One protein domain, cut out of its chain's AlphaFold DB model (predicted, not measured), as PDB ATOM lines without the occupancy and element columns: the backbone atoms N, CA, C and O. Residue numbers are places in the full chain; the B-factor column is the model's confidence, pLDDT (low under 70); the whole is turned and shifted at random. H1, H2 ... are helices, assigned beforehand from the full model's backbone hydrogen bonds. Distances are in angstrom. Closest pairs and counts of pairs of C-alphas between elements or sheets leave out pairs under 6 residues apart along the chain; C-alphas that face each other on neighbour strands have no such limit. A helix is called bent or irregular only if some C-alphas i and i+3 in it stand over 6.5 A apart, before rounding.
ATOM      1  N   ASP A  56      52.390  -3.156 -30.946       84.50
ATOM      2  CA  ASP A  56      53.532  -3.923 -30.429       84.50
ATOM      3  C   ASP A  56      53.897  -5.152 -31.286       84.50
ATOM      4  O   ASP A  56      54.887  -5.828 -31.005       84.50
ATOM      5  N   LEU A  57      53.123  -5.439 -32.338       89.44
ATOM      6  CA  LEU A  57      53.316  -6.604 -33.204       89.44
ATOM      7  C   LEU A  57      54.297  -6.320 -34.347       89.44
ATOM      8  O   LEU A  57      54.309  -5.239 -34.945       89.44
ATOM      9  N   THR A  58      55.094  -7.329 -34.699       90.31
ATOM     10  CA  THR A  58      55.946  -7.304 -35.895       90.31
ATOM     11  C   THR A  58      55.112  -7.376 -37.184       90.31
ATOM     12  O   THR A  58      53.952  -7.785 -37.145       90.31
ATOM     13  N   PRO A  59      55.655  -6.981 -38.355       88.00
ATOM     14  CA  PRO A  59      54.906  -7.014 -39.615       88.00
ATOM     15  C   PRO A  59      54.286  -8.375 -39.958       88.00
ATOM     16  O   PRO A  59      53.149  -8.400 -40.422       88.00
ATOM     17  N   ASP A  60      54.994  -9.473 -39.687       88.38
ATOM     18  CA  ASP A  60      54.506 -10.829 -39.957       88.38
ATOM     19  C   ASP A  60      53.411 -11.226 -38.948       88.38
ATOM     20  O   ASP A  60      52.335 -11.663 -39.341       88.38
ATOM     21  N   GLU A  61      53.610 -10.944 -37.653       92.50
ATOM     22  CA  GLU A  61      52.587 -11.182 -36.618       92.50
ATOM     23  C   GLU A  61      51.301 -10.379 -36.863       92.50
ATOM     24  O   GLU A  61      50.210 -10.828 -36.517       92.50
ATOM     25  N   ARG A  62      51.407  -9.187 -37.465       92.75
ATOM     26  CA  ARG A  62      50.246  -8.378 -37.861       92.75
ATOM     27  C   ARG A  62      49.444  -9.032 -38.975       92.75
ATOM     28  O   ARG A  62      48.219  -8.982 -38.915       92.75
ATOM     29  N   ALA A  63      50.118  -9.600 -39.977       92.00
ATOM     30  CA  ALA A  63      49.458 -10.302 -41.071       92.00
ATOM     31  C   ALA A  63      48.659 -11.494 -40.523       92.00
ATOM     32  O   ALA A  63      47.440 -11.534 -40.694       92.00
ATOM     33  N   ASP A  64      49.321 -12.354 -39.744       93.69
ATOM     34  CA  ASP A  64      48.707 -13.527 -39.112       93.69
ATOM     35  C   ASP A  64      47.532 -13.137 -38.202       93.69
ATOM     36  O   ASP A  64      46.492 -13.800 -38.165       93.69
ATOM     37  N   PHE A  65      47.682 -12.048 -37.441       94.19
ATOM     38  CA  PHE A  65      46.637 -11.563 -36.550       94.19
ATOM     39  C   PHE A  65      45.402 -11.080 -37.314       94.19
ATOM     40  O   PHE A  65      44.283 -11.453 -36.957       94.19
ATOM     41  N   ILE A  66      45.589 -10.266 -38.358       93.81
ATOM     42  CA  ILE A  66      44.485  -9.749 -39.175       93.81
ATOM     43  C   ILE A  66      43.777 -10.899 -39.889       93.81
ATOM     44  O   ILE A  66      42.551 -10.971 -39.819       93.81
ATOM     45  N   GLU A  67      44.524 -11.819 -40.502       93.69
ATOM     46  CA  GLU A  67      43.964 -12.986 -41.190       93.69
ATOM     47  C   GLU A  67      43.130 -13.843 -40.230       93.69
ATOM     48  O   GLU A  67      41.966 -14.146 -40.501       93.69
ATOM     49  N   LYS A  68      43.668 -14.147 -39.044       94.31
ATOM     50  CA  LYS A  68      42.951 -14.919 -38.023       94.31
ATOM     51  C   LYS A  68      41.668 -14.230 -37.561       94.31
ATOM     52  O   LYS A  68      40.655 -14.898 -37.339       94.31
ATOM     53  N   GLN A  69      41.692 -12.913 -37.370       94.75
ATOM     54  CA  GLN A  69      40.503 -12.170 -36.948       94.75
ATOM     55  C   GLN A  69      39.461 -12.063 -38.066       94.75
ATOM     56  O   GLN A  69      38.266 -12.175 -37.787       94.75
ATOM     57  N   GLN A  70      39.893 -11.916 -39.321       93.75
ATOM     58  CA  GLN A  70      39.016 -11.994 -40.488       93.75
ATOM     59  C   GLN A  70      38.335 -13.357 -40.580       93.75
ATOM     60  O   GLN A  70      37.111 -13.414 -40.675       93.75
ATOM     61  N   GLU A  71      39.104 -14.441 -40.473       94.31
ATOM     62  CA  GLU A  71      38.588 -15.808 -40.509       94.31
ATOM     63  C   GLU A  71      37.590 -16.067 -39.371       94.31
ATOM     64  O   GLU A  71      36.503 -16.604 -39.593       94.31
ATOM     65  N   ARG A  72      37.923 -15.645 -38.143       94.88
ATOM     66  CA  ARG A  72      37.016 -15.751 -36.995       94.88
ATOM     67  C   ARG A  72      35.718 -14.985 -37.248       94.88
ATOM     68  O   ARG A  72      34.633 -15.541 -37.074       94.88
ATOM     69  N   ALA A  73      35.801 -13.719 -37.654       94.12
ATOM     70  CA  ALA A  73      34.623 -12.884 -37.857       94.12
ATOM     71  C   ALA A  73      33.749 -13.387 -39.021       94.12
ATOM     72  O   ALA A  73      32.519 -13.396 -38.911       94.12
ATOM     73  N   SER A  74      34.362 -13.867 -40.108       94.19
ATOM     74  CA  SER A  74      33.649 -14.437 -41.252       94.19
ATOM     75  C   SER A  74      32.952 -15.751 -40.890       94.19
ATOM     76  O   SER A  74      31.778 -15.927 -41.227       94.19
ATOM     77  N   ALA A  75      33.617 -16.630 -40.131       94.00
ATOM     78  CA  ALA A  75      33.059 -17.891 -39.652       94.00
ATOM     79  C   ALA A  75      31.871 -17.682 -38.704       94.00
ATOM     80  O   ALA A  75      30.829 -18.321 -38.873       94.00
ATOM     81  N   LEU A  76      31.995 -16.770 -37.734       94.19
ATOM     82  CA  LEU A  76      30.920 -16.444 -36.792       94.19
ATOM     83  C   LEU A  76      29.704 -15.843 -37.506       94.19
ATOM     84  O   LEU A  76      28.571 -16.251 -37.245       94.19
ATOM     85  N   TYR A  77      29.930 -14.934 -38.457       94.19
ATOM     86  CA  TYR A  77      28.858 -14.378 -39.282       94.19
ATOM     87  C   TYR A  77      28.189 -15.455 -40.143       94.19
ATOM     88  O   TYR A  77      26.965 -15.513 -40.238       94.19
ATOM     89  N   ALA A  78      28.967 -16.348 -40.759       94.12
ATOM     90  CA  ALA A  78      28.426 -17.443 -41.556       94.12
ATOM     91  C   ALA A  78      27.582 -18.413 -40.711       94.12
ATOM     92  O   ALA A  78      26.531 -18.853 -41.172       94.12
ATOM     93  N   LEU A  79      27.990 -18.714 -39.474       93.88
ATOM     94  CA  LEU A  79      27.200 -19.513 -38.529       93.88
ATOM     95  C   LEU A  79      25.856 -18.854 -38.200       93.88
ATOM     96  O   LEU A  79      24.825 -19.520 -38.284       93.88
ATOM     97  N   GLU A  80      25.861 -17.550 -37.918       93.31
ATOM     98  CA  GLU A  80      24.641 -16.773 -37.683       93.31
ATOM     99  C   GLU A  80      23.702 -16.809 -38.897       93.31
ATOM    100  O   GLU A  80      22.513 -17.107 -38.762       93.31
ATOM    101  N   GLN A  81      24.237 -16.602 -40.101       92.94
ATOM    102  CA  GLN A  81      23.455 -16.678 -41.337       92.94
ATOM    103  C   GLN A  81      22.896 -18.082 -41.592       92.94
ATOM    104  O   GLN A  81      21.743 -18.221 -41.997       92.94
ATOM    105  N   ILE A  82      23.670 -19.139 -41.328       92.75
ATOM    106  CA  ILE A  82      23.208 -20.526 -41.477       92.75
ATOM    107  C   ILE A  82      22.021 -20.805 -40.549       92.75
ATOM    108  O   ILE A  82      21.047 -21.423 -40.985       92.75
ATOM    109  N   ASP A  83      22.076 -20.364 -39.294       91.38
ATOM    110  CA  ASP A  83      20.991 -20.597 -38.339       91.38
ATOM    111  C   ASP A  83      19.738 -19.778 -38.688       91.38
ATOM    112  O   ASP A  83      18.626 -20.314 -38.634       91.38
ATOM    113  N   LEU A  84      19.901 -18.540 -39.173       91.69
ATOM    114  CA  LEU A  84      18.802 -17.736 -39.724       91.69
ATOM    115  C   LEU A  84      18.148 -18.406 -40.944       91.69
ATOM    116  O   LEU A  84      16.919 -18.490 -41.025       91.69
ATOM    117  N   ILE A  85      18.949 -18.930 -41.877       92.25
ATOM    118  CA  ILE A  85      18.458 -19.626 -43.075       92.25
ATOM    119  C   ILE A  85      17.714 -20.909 -42.690       92.25
ATOM    120  O   ILE A  85      16.617 -21.152 -43.193       92.25
ATOM    121  N   LYS A  86      18.259 -21.717 -41.771       90.12
ATOM    122  CA  LYS A  86      17.586 -22.933 -41.285       90.12
ATOM    123  C   LYS A  86      16.256 -22.618 -40.609       90.12
ATOM    124  O   LYS A  86      15.286 -23.338 -40.833       90.12
ATOM    125  N   ALA A  87      16.201 -21.547 -39.817       89.12
ATOM    126  CA  ALA A  87      14.988 -21.125 -39.124       89.12
ATOM    127  C   ALA A  87      13.913 -20.565 -40.076       89.12
ATOM    128  O   ALA A  87      12.724 -20.768 -39.833       89.12
ATOM    129  N   GLY A  88      14.310 -19.866 -41.148       88.31
ATOM    130  CA  GLY A  88      13.382 -19.200 -42.069       88.31
ATOM    131  C   GLY A  88      12.999 -19.996 -43.324       88.31
ATOM    132  O   GLY A  88      11.853 -19.921 -43.763       88.31
ATOM    133  N   MET A  89      13.940 -20.734 -43.921       81.31
ATOM    134  CA  MET A  89      13.803 -21.350 -45.253       81.31
ATOM    135  C   MET A  89      13.946 -22.881 -45.262       81.31
ATOM    136  O   MET A  89      13.555 -23.513 -46.246       81.31
ATOM    137  N   GLY A  90      14.465 -23.496 -44.193       79.56
ATOM    138  CA  GLY A  90      14.630 -24.953 -44.101       79.56
ATOM    139  C   GLY A  90      15.411 -25.537 -45.289       79.56
ATOM    140  O   GLY A  90      16.447 -25.001 -45.677       79.56
ATOM    141  N   GLU A  91      14.892 -26.607 -45.905       75.25
ATOM    142  CA  GLU A  91      15.535 -27.298 -47.042       75.25
ATOM    143  C   GLU A  91      15.714 -26.417 -48.296       75.25
ATOM    144  O   GLU A  91      16.614 -26.663 -49.097       75.25
ATOM    145  N   LEU A  92      14.915 -25.352 -48.466       76.12
ATOM    146  CA  LEU A  92      15.052 -24.424 -49.603       76.12
ATOM    147  C   LEU A  92      16.320 -23.554 -49.512       76.12
ATOM    148  O   LEU A  92      16.715 -22.944 -50.506       76.12
ATOM    149  N   GLY A  93      16.959 -23.499 -48.338       84.56
ATOM    150  CA  GLY A  93      18.188 -22.747 -48.086       84.56
ATOM    151  C   GLY A  93      19.488 -23.551 -48.218       84.56
ATOM    152  O   GLY A  93      20.564 -22.968 -48.098       84.56
ATOM    153  N   GLU A  94      19.433 -24.863 -48.477       86.38
ATOM    154  CA  GLU A  94      20.612 -25.754 -48.453       86.38
ATOM    155  C   GLU A  94      21.727 -25.333 -49.426       86.38
ATOM    156  O   GLU A  94      22.913 -25.406 -49.098       86.38
ATOM    157  N   THR A  95      21.374 -24.796 -50.598       87.62
ATOM    158  CA  THR A  95      22.358 -24.271 -51.559       87.62
ATOM    159  C   THR A  95      23.134 -23.076 -50.991       87.62
ATOM    160  O   THR A  95      24.341 -22.970 -51.193       87.62
ATOM    161  N   GLN A  96      22.467 -22.181 -50.251       86.50
ATOM    162  CA  GLN A  96      23.115 -21.028 -49.610       86.50
ATOM    163  C   GLN A  96      23.980 -21.465 -48.424       86.50
ATOM    164  O   GLN A  96      25.093 -20.974 -48.269       86.50
ATOM    165  N   ILE A  97      23.503 -22.427 -47.629       89.25
ATOM    166  CA  ILE A  97      24.264 -23.007 -46.514       89.25
ATOM    167  C   ILE A  97      25.543 -23.678 -47.024       89.25
ATOM    168  O   ILE A  97      26.605 -23.505 -46.430       89.25
ATOM    169  N   THR A  98      25.451 -24.431 -48.123       90.06
ATOM    170  CA  THR A  98      26.610 -25.087 -48.742       90.06
ATOM    171  C   THR A  98      27.626 -24.049 -49.202       90.06
ATOM    172  O   THR A  98      28.788 -24.135 -48.821       90.06
ATOM    173  N   ARG A  99      27.175 -23.001 -49.901       89.81
ATOM    174  CA  ARG A  99      28.038 -21.898 -50.334       89.81
ATOM    175  C   ARG A  99      28.729 -21.193 -49.161       89.81
ATOM    176  O   ARG A  99      29.925 -20.949 -49.226       89.81
ATOM    177  N   LEU A 100      28.007 -20.904 -48.077       89.19
ATOM    178  CA  LEU A 100      28.588 -20.265 -46.888       89.19
ATOM    179  C   LEU A 100      29.668 -21.131 -46.226       89.19
ATOM    180  O   LEU A 100      30.657 -20.596 -45.731       89.19
ATOM    181  N   LYS A 101      29.493 -22.459 -46.225       90.81
ATOM    182  CA  LYS A 101      30.508 -23.405 -45.737       90.81
ATOM    183  C   LYS A 101      31.708 -23.502 -46.676       90.81
ATOM    184  O   LYS A 101      32.826 -23.622 -46.197       90.81
ATOM    185  N   GLU A 102      31.490 -23.449 -47.988       90.88
ATOM    186  CA  GLU A 102      32.571 -23.435 -48.982       90.88
ATOM    187  C   GLU A 102      33.408 -22.151 -48.893       90.88
ATOM    188  O   GLU A 102      34.632 -22.217 -48.950       90.88
ATOM    189  N   GLU A 103      32.764 -20.997 -48.691       89.69
ATOM    190  CA  GLU A 103      33.435 -19.704 -48.489       89.69
ATOM    191  C   GLU A 103      34.179 -19.627 -47.138       89.69
ATOM    192  O   GLU A 103      35.080 -18.807 -46.990       89.69
ATOM    193  N   ASN A 104      33.835 -20.474 -46.158       90.88
ATOM    194  CA  ASN A 104      34.428 -20.483 -44.813       90.88
ATOM    195  C   ASN A 104      34.840 -21.913 -44.409       90.88
ATOM    196  O   ASN A 104      34.156 -22.550 -43.601       90.88
ATOM    197  N   PRO A 105      35.962 -22.440 -44.933       87.75
ATOM    198  CA  PRO A 105      36.349 -23.842 -44.744       87.75
ATOM    199  C   PRO A 105      36.612 -24.213 -43.276       87.75
ATOM    200  O   PRO A 105      36.345 -25.340 -42.860       87.75
ATOM    201  N   ASN A 106      37.074 -23.255 -42.473       89.81
ATOM    202  CA  ASN A 106      37.419 -23.442 -41.063       89.81
ATOM    203  C   ASN A 106      36.273 -23.097 -40.097       89.81
ATOM    204  O   ASN A 106      36.476 -23.020 -38.885       89.81
ATOM    205  N   LEU A 107      35.055 -22.912 -40.610       90.50
ATOM    206  CA  LEU A 107      33.882 -22.498 -39.835       90.50
ATOM    207  C   LEU A 107      33.611 -23.374 -38.602       90.50
ATOM    208  O   LEU A 107      33.135 -22.881 -37.579       90.50
ATOM    209  N   GLU A 108      33.926 -24.666 -38.676       91.00
ATOM    210  CA  GLU A 108      33.692 -25.604 -37.576       91.00
ATOM    211  C   GLU A 108      34.558 -25.306 -36.342       91.00
ATOM    212  O   GLU A 108      34.100 -25.525 -35.221       91.00
ATOM    213  N   ASN A 109      35.749 -24.723 -36.529       92.31
ATOM    214  CA  ASN A 109      36.653 -24.351 -35.433       92.31
ATOM    215  C   ASN A 109      36.022 -23.317 -34.484       92.31
ATOM    216  O   ASN A 109      36.372 -23.268 -33.308       92.31
ATOM    217  N   TYR A 110      35.069 -22.524 -34.983       92.12
ATOM    218  CA  TYR A 110      34.405 -21.449 -34.241       92.12
ATOM    219  C   TYR A 110      32.974 -21.806 -33.808       92.12
ATOM    220  O   TYR A 110      32.286 -20.992 -33.189       92.12
ATOM    221  N   ARG A 111      32.500 -23.033 -34.090       90.94
ATOM    222  CA  ARG A 111      31.135 -23.457 -33.731       90.94
ATOM    223  C   ARG A 111      30.909 -23.458 -32.223       90.94
ATOM    224  O   ARG A 111      29.851 -23.028 -31.771       90.94
ATOM    225  N   GLU A 112      31.874 -23.957 -31.458       91.00
ATOM    226  CA  GLU A 112      31.769 -24.012 -29.999       91.00
ATOM    227  C   GLU A 112      31.695 -22.601 -29.395       91.00
ATOM    228  O   GLU A 112      30.854 -22.337 -28.537       91.00
ATOM    229  N   GLU A 113      32.513 -21.671 -29.898       91.44
ATOM    230  CA  GLU A 113      32.471 -20.262 -29.500       91.44
ATOM    231  C   GLU A 113      31.100 -19.637 -29.790       91.44
ATOM    232  O   GLU A 113      30.519 -18.982 -28.925       91.44
ATOM    233  N   TYR A 114      30.546 -19.896 -30.978       90.56
ATOM    234  CA  TYR A 114      29.221 -19.412 -31.355       90.56
ATOM    235  C   TYR A 114      28.116 -19.945 -30.429       90.56
ATOM    236  O   TYR A 114      27.281 -19.178 -29.948       90.56
ATOM    237  N   GLN A 115      28.135 -21.246 -30.123       90.25
ATOM    238  CA  GLN A 115      27.129 -21.890 -29.269       90.25
ATOM    239  C   GLN A 115      27.188 -21.430 -27.808       90.25
ATOM    240  O   GLN A 115      26.148 -21.328 -27.158       90.25
ATOM    241  N   ASN A 116      28.385 -21.141 -27.296       89.50
ATOM    242  CA  ASN A 116      28.592 -20.696 -25.916       89.50
ATOM    243  C   ASN A 116      28.305 -19.198 -25.703       89.50
ATOM    244  O   ASN A 116      28.316 -18.732 -24.562       89.50
ATOM    245  N   GLY A 117      28.004 -18.459 -26.774       86.19
ATOM    246  CA  GLY A 117      27.790 -17.017 -26.756       86.19
ATOM    247  C   GLY A 117      29.061 -16.265 -27.141       86.19
ATOM    248  O   GLY A 117      30.012 -16.175 -26.364       86.19
ATOM    249  N   VAL A 118      29.049 -15.697 -28.348       87.81
ATOM    250  CA  VAL A 118      30.182 -14.960 -28.920       87.81
ATOM    251  C   VAL A 118      30.564 -13.779 -28.034       87.81
ATOM    252  O   VAL A 118      29.736 -12.928 -27.705       87.81
ATOM    253  N   THR A 119      31.851 -13.689 -27.700       86.81
ATOM    254  CA  THR A 119      32.411 -12.492 -27.069       86.81
ATOM    255  C   THR A 119      32.892 -11.537 -28.157       86.81
ATOM    256  O   THR A 119      33.910 -11.786 -28.804       86.81
ATOM    257  N   LEU A 120      32.158 -10.444 -28.362       88.25
ATOM    258  CA  LEU A 120      32.532  -9.390 -29.306       88.25
ATOM    259  C   LEU A 120      33.596  -8.487 -28.676       88.25
ATOM    260  O   LEU A 120      33.375  -7.890 -27.620       88.25
ATOM    261  N   GLN A 121      34.771  -8.422 -29.297       85.00
ATOM    262  CA  GLN A 121      35.935  -7.729 -28.726       85.00
ATOM    263  C   GLN A 121      36.004  -6.265 -29.183       85.00
ATOM    264  O   GLN A 121      36.360  -5.366 -28.405       85.00
ATOM    265  N   TYR A 122      35.592  -6.008 -30.428       87.56
ATOM    266  CA  TYR A 122      35.794  -4.721 -31.096       87.56
ATOM    267  C   TYR A 122      34.491  -3.972 -31.372       87.56
ATOM    268  O   TYR A 122      34.461  -2.754 -31.186       87.56
ATOM    269  N   ALA A 123      33.424  -4.672 -31.770       89.62
ATOM    270  CA  ALA A 123      32.171  -4.071 -32.227       89.62
ATOM    271  C   ALA A 123      30.944  -4.514 -31.405       89.62
ATOM    272  O   ALA A 123      31.076  -5.274 -30.447       89.62
ATOM    273  N   ASN A 124      29.751  -4.008 -31.747       88.81
ATOM    274  CA  ASN A 124      28.516  -4.301 -31.006       88.81
ATOM    275  C   ASN A 124      27.719  -5.477 -31.586       88.81
ATOM    276  O   ASN A 124      26.819  -5.986 -30.918       88.81
ATOM    277  N   SER A 125      28.026  -5.908 -32.813       91.81
ATOM    278  CA  SER A 125      27.417  -7.076 -33.454       91.81
ATOM    279  C   SER A 125      28.443  -7.888 -34.249       91.81
ATOM    280  O   SER A 125      29.515  -7.388 -34.599       91.81
ATOM    281  N   ILE A 126      28.099  -9.142 -34.563       91.75
ATOM    282  CA  ILE A 126      28.924 -10.027 -35.401       91.75
ATOM    283  C   ILE A 126      29.090  -9.433 -36.812       91.75
ATOM    284  O   ILE A 126      30.182  -9.469 -37.377       91.75
ATOM    285  N   GLU A 127      28.034  -8.828 -37.365       92.00
ATOM    286  CA  GLU A 127      28.072  -8.140 -38.664       92.00
ATOM    287  C   GLU A 127      29.030  -6.940 -38.662       92.00
ATOM    288  O   GLU A 127      29.802  -6.757 -39.609       92.00
ATOM    289  N   GLU A 128      29.019  -6.130 -37.599       91.75
ATOM    290  CA  GLU A 128      29.939  -5.000 -37.459       91.75
ATOM    291  C   GLU A 128      31.395  -5.476 -37.320       91.75
ATOM    292  O   GLU A 128      32.287  -4.881 -37.926       91.75
ATOM    293  N   GLU A 129      31.643  -6.555 -36.565       92.62
ATOM    294  CA  GLU A 129      32.983  -7.129 -36.373       92.62
ATOM    295  C   GLU A 129      33.528  -7.714 -37.681       92.62
ATOM    296  O   GLU A 129      34.668  -7.438 -38.051       92.62
ATOM    297  N   LYS A 130      32.689  -8.413 -38.453       94.06
ATOM    298  CA  LYS A 130      33.043  -8.843 -39.809       94.06
ATOM    299  C   LYS A 130      33.353  -7.648 -40.711       94.06
ATOM    300  O   LYS A 130      34.403  -7.607 -41.341       94.06
ATOM    301  N   THR A 131      32.475  -6.646 -40.739       93.94
ATOM    302  CA  THR A 131      32.654  -5.459 -41.589       93.94
ATOM    303  C   THR A 131      33.932  -4.688 -41.245       93.94
ATOM    304  O   THR A 131      34.568  -4.118 -42.134       93.94
ATOM    305  N   LEU A 132      34.310  -4.637 -39.965       94.38
ATOM    306  CA  LEU A 132      35.569  -4.052 -39.509       94.38
ATOM    307  C   LEU A 132      36.762  -4.779 -40.134       94.38
ATOM    308  O   LEU A 132      37.599  -4.133 -40.764       94.38
ATOM    309  N   TRP A 133      36.828  -6.098 -39.964       94.81
ATOM    310  CA  TRP A 133      37.965  -6.902 -40.401       94.81
ATOM    311  C   TRP A 133      38.044  -7.039 -41.922       94.81
ATOM    312  O   TRP A 133      39.139  -6.944 -42.473       94.81
ATOM    313  N   ASP A 134      36.912  -7.131 -42.622       93.38
ATOM    314  CA  ASP A 134      36.858  -7.083 -44.089       93.38
ATOM    315  C   ASP A 134      37.463  -5.772 -44.618       93.38
ATOM    316  O   ASP A 134      38.294  -5.785 -45.524       93.38
ATOM    317  N   LYS A 135      37.098  -4.627 -44.016       93.06
ATOM    318  CA  LYS A 135      37.655  -3.316 -44.391       93.06
ATOM    319  C   LYS A 135      39.146  -3.212 -44.083       93.06
ATOM    320  O   LYS A 135      39.888  -2.691 -44.905       93.06
ATOM    321  N   ILE A 136      39.581  -3.676 -42.909       93.44
ATOM    322  CA  ILE A 136      40.997  -3.609 -42.521       93.44
ATOM    323  C   ILE A 136      41.852  -4.454 -43.458       93.44
ATOM    324  O   ILE A 136      42.853  -3.940 -43.944       93.44
ATOM    325  N   GLY A 137      41.450  -5.693 -43.751       92.56
ATOM    326  CA  GLY A 137      42.212  -6.527 -44.674       92.56
ATOM    327  C   GLY A 137      42.214  -5.975 -46.093       92.56
ATOM    328  O   GLY A 137      43.277  -5.893 -46.690       92.56
ATOM    329  N   ALA A 138      41.070  -5.495 -46.602       92.50
ATOM    330  CA  ALA A 138      40.994  -4.894 -47.937       92.50
ATOM    331  C   ALA A 138      41.877  -3.639 -48.091       92.50
ATOM    332  O   ALA A 138      42.435  -3.398 -49.164       92.50
ATOM    333  N   ASP A 139      42.011  -2.843 -47.027       92.00
ATOM    334  CA  ASP A 139      42.856  -1.647 -47.000       92.00
ATOM    335  C   ASP A 139      44.332  -1.952 -46.676       92.00
ATOM    336  O   ASP A 139      45.158  -1.034 -46.724       92.00
ATOM    337  N   SER A 140      44.671  -3.196 -46.325       92.56
ATOM    338  CA  SER A 140      46.020  -3.619 -45.946       92.56
ATOM    339  C   SER A 140      46.689  -4.439 -47.044       92.56
ATOM    340  O   SER A 140      46.025  -5.162 -47.773       92.56
TER     341      SER A 140
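AT A GLANCE: This is residues 56 to 140 of the 366 residues of an uncharacterized protein of Hydrogeniiclostidium mannosilyticum (UniProt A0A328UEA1). One long helical arm, H1a, makes the long axis; at its far end the bent helix H1 folds back, and its second arm, H1b, runs back beside the later part of the first. Two shorter helices, H2 and H3, pack on different sides of H1a along its middle part, while residues 87 to 92 stick out at the fold. The printed part has 85 residues with three named helices, in the order H1, H2, H3, and no named strand; its class is all helix. The whole is only just compact, close to loose, with a radius of gyration of the C-alphas of 14.0 A, and its C-alphas span 47 by 23 by 21 A.

HOW THE PARTS SIT: H1, residues 59 to 103, was assigned as one helix by its hydrogen bonds but is bent: C-alphas 88 and 91 are 9.7 A apart. Its arms are H1a, residues 59 to 88, and H1b, residues 91 to 103. With residues 78 to 86 alone, H1a touches H1b, at a shallow tilt of 4 degrees, opposite ways; their closest C-alphas are those of Ile 82 and Ile 97, 5.7 A apart. H2, residues 107 to 116, touches residues 72 to 79 of H1a alone, and the closest C-alphas are those of Ala 75 and Leu 107, 4.7 A apart. Their tilt is steep at 69 degrees, only just short of about perpendicular, and they run the same way. H2 and H1b are close but not clearly touching, with the C-alphas of Lys 101 and Leu 107 closest at 6.9 A. H3, residues 126 to 139, touches residues 66 to 77 of H1a alone, at a steep tilt of 38 degrees, opposite ways; the closest C-alphas are those of Ala 73 and Lys 130, 4.8 A apart. H3 is apart from both H1b and H2. Every O i to N i+4 pair is within hydrogen-bond range in H1a and H3, against 7 of 9 in H1b and 3 of 6 in H2.

IN THESE COORDINATES: H1a begins at C-alpha 59, at (54.906, -7.014, -39.615), and is 43.3 A long, ending at C-alpha 88, at (13.382, -19.200, -42.069). H1b is 19.5 A long and irregular, with C-alphas 92 and 95 at 7.6 A. H2, 15.0 A long, is irregular too, with C-alphas 109 and 112 at 7.3 A. H3 is 20.0 A long and ends at C-alpha 139, at (42.856, -1.647, -47.000).

THE WHOLE: The outline is only just a rod; the two C-alphas farthest apart are those of Asp 56 and Leu 92, at 47.6 A. The printed part has no cut. The link from H1 to H2 is tight, with 3 residues, and that from H2 to H3 is short, with 9. The mean pLDDT of the printed part is 90.6, and no printed residue is under 70.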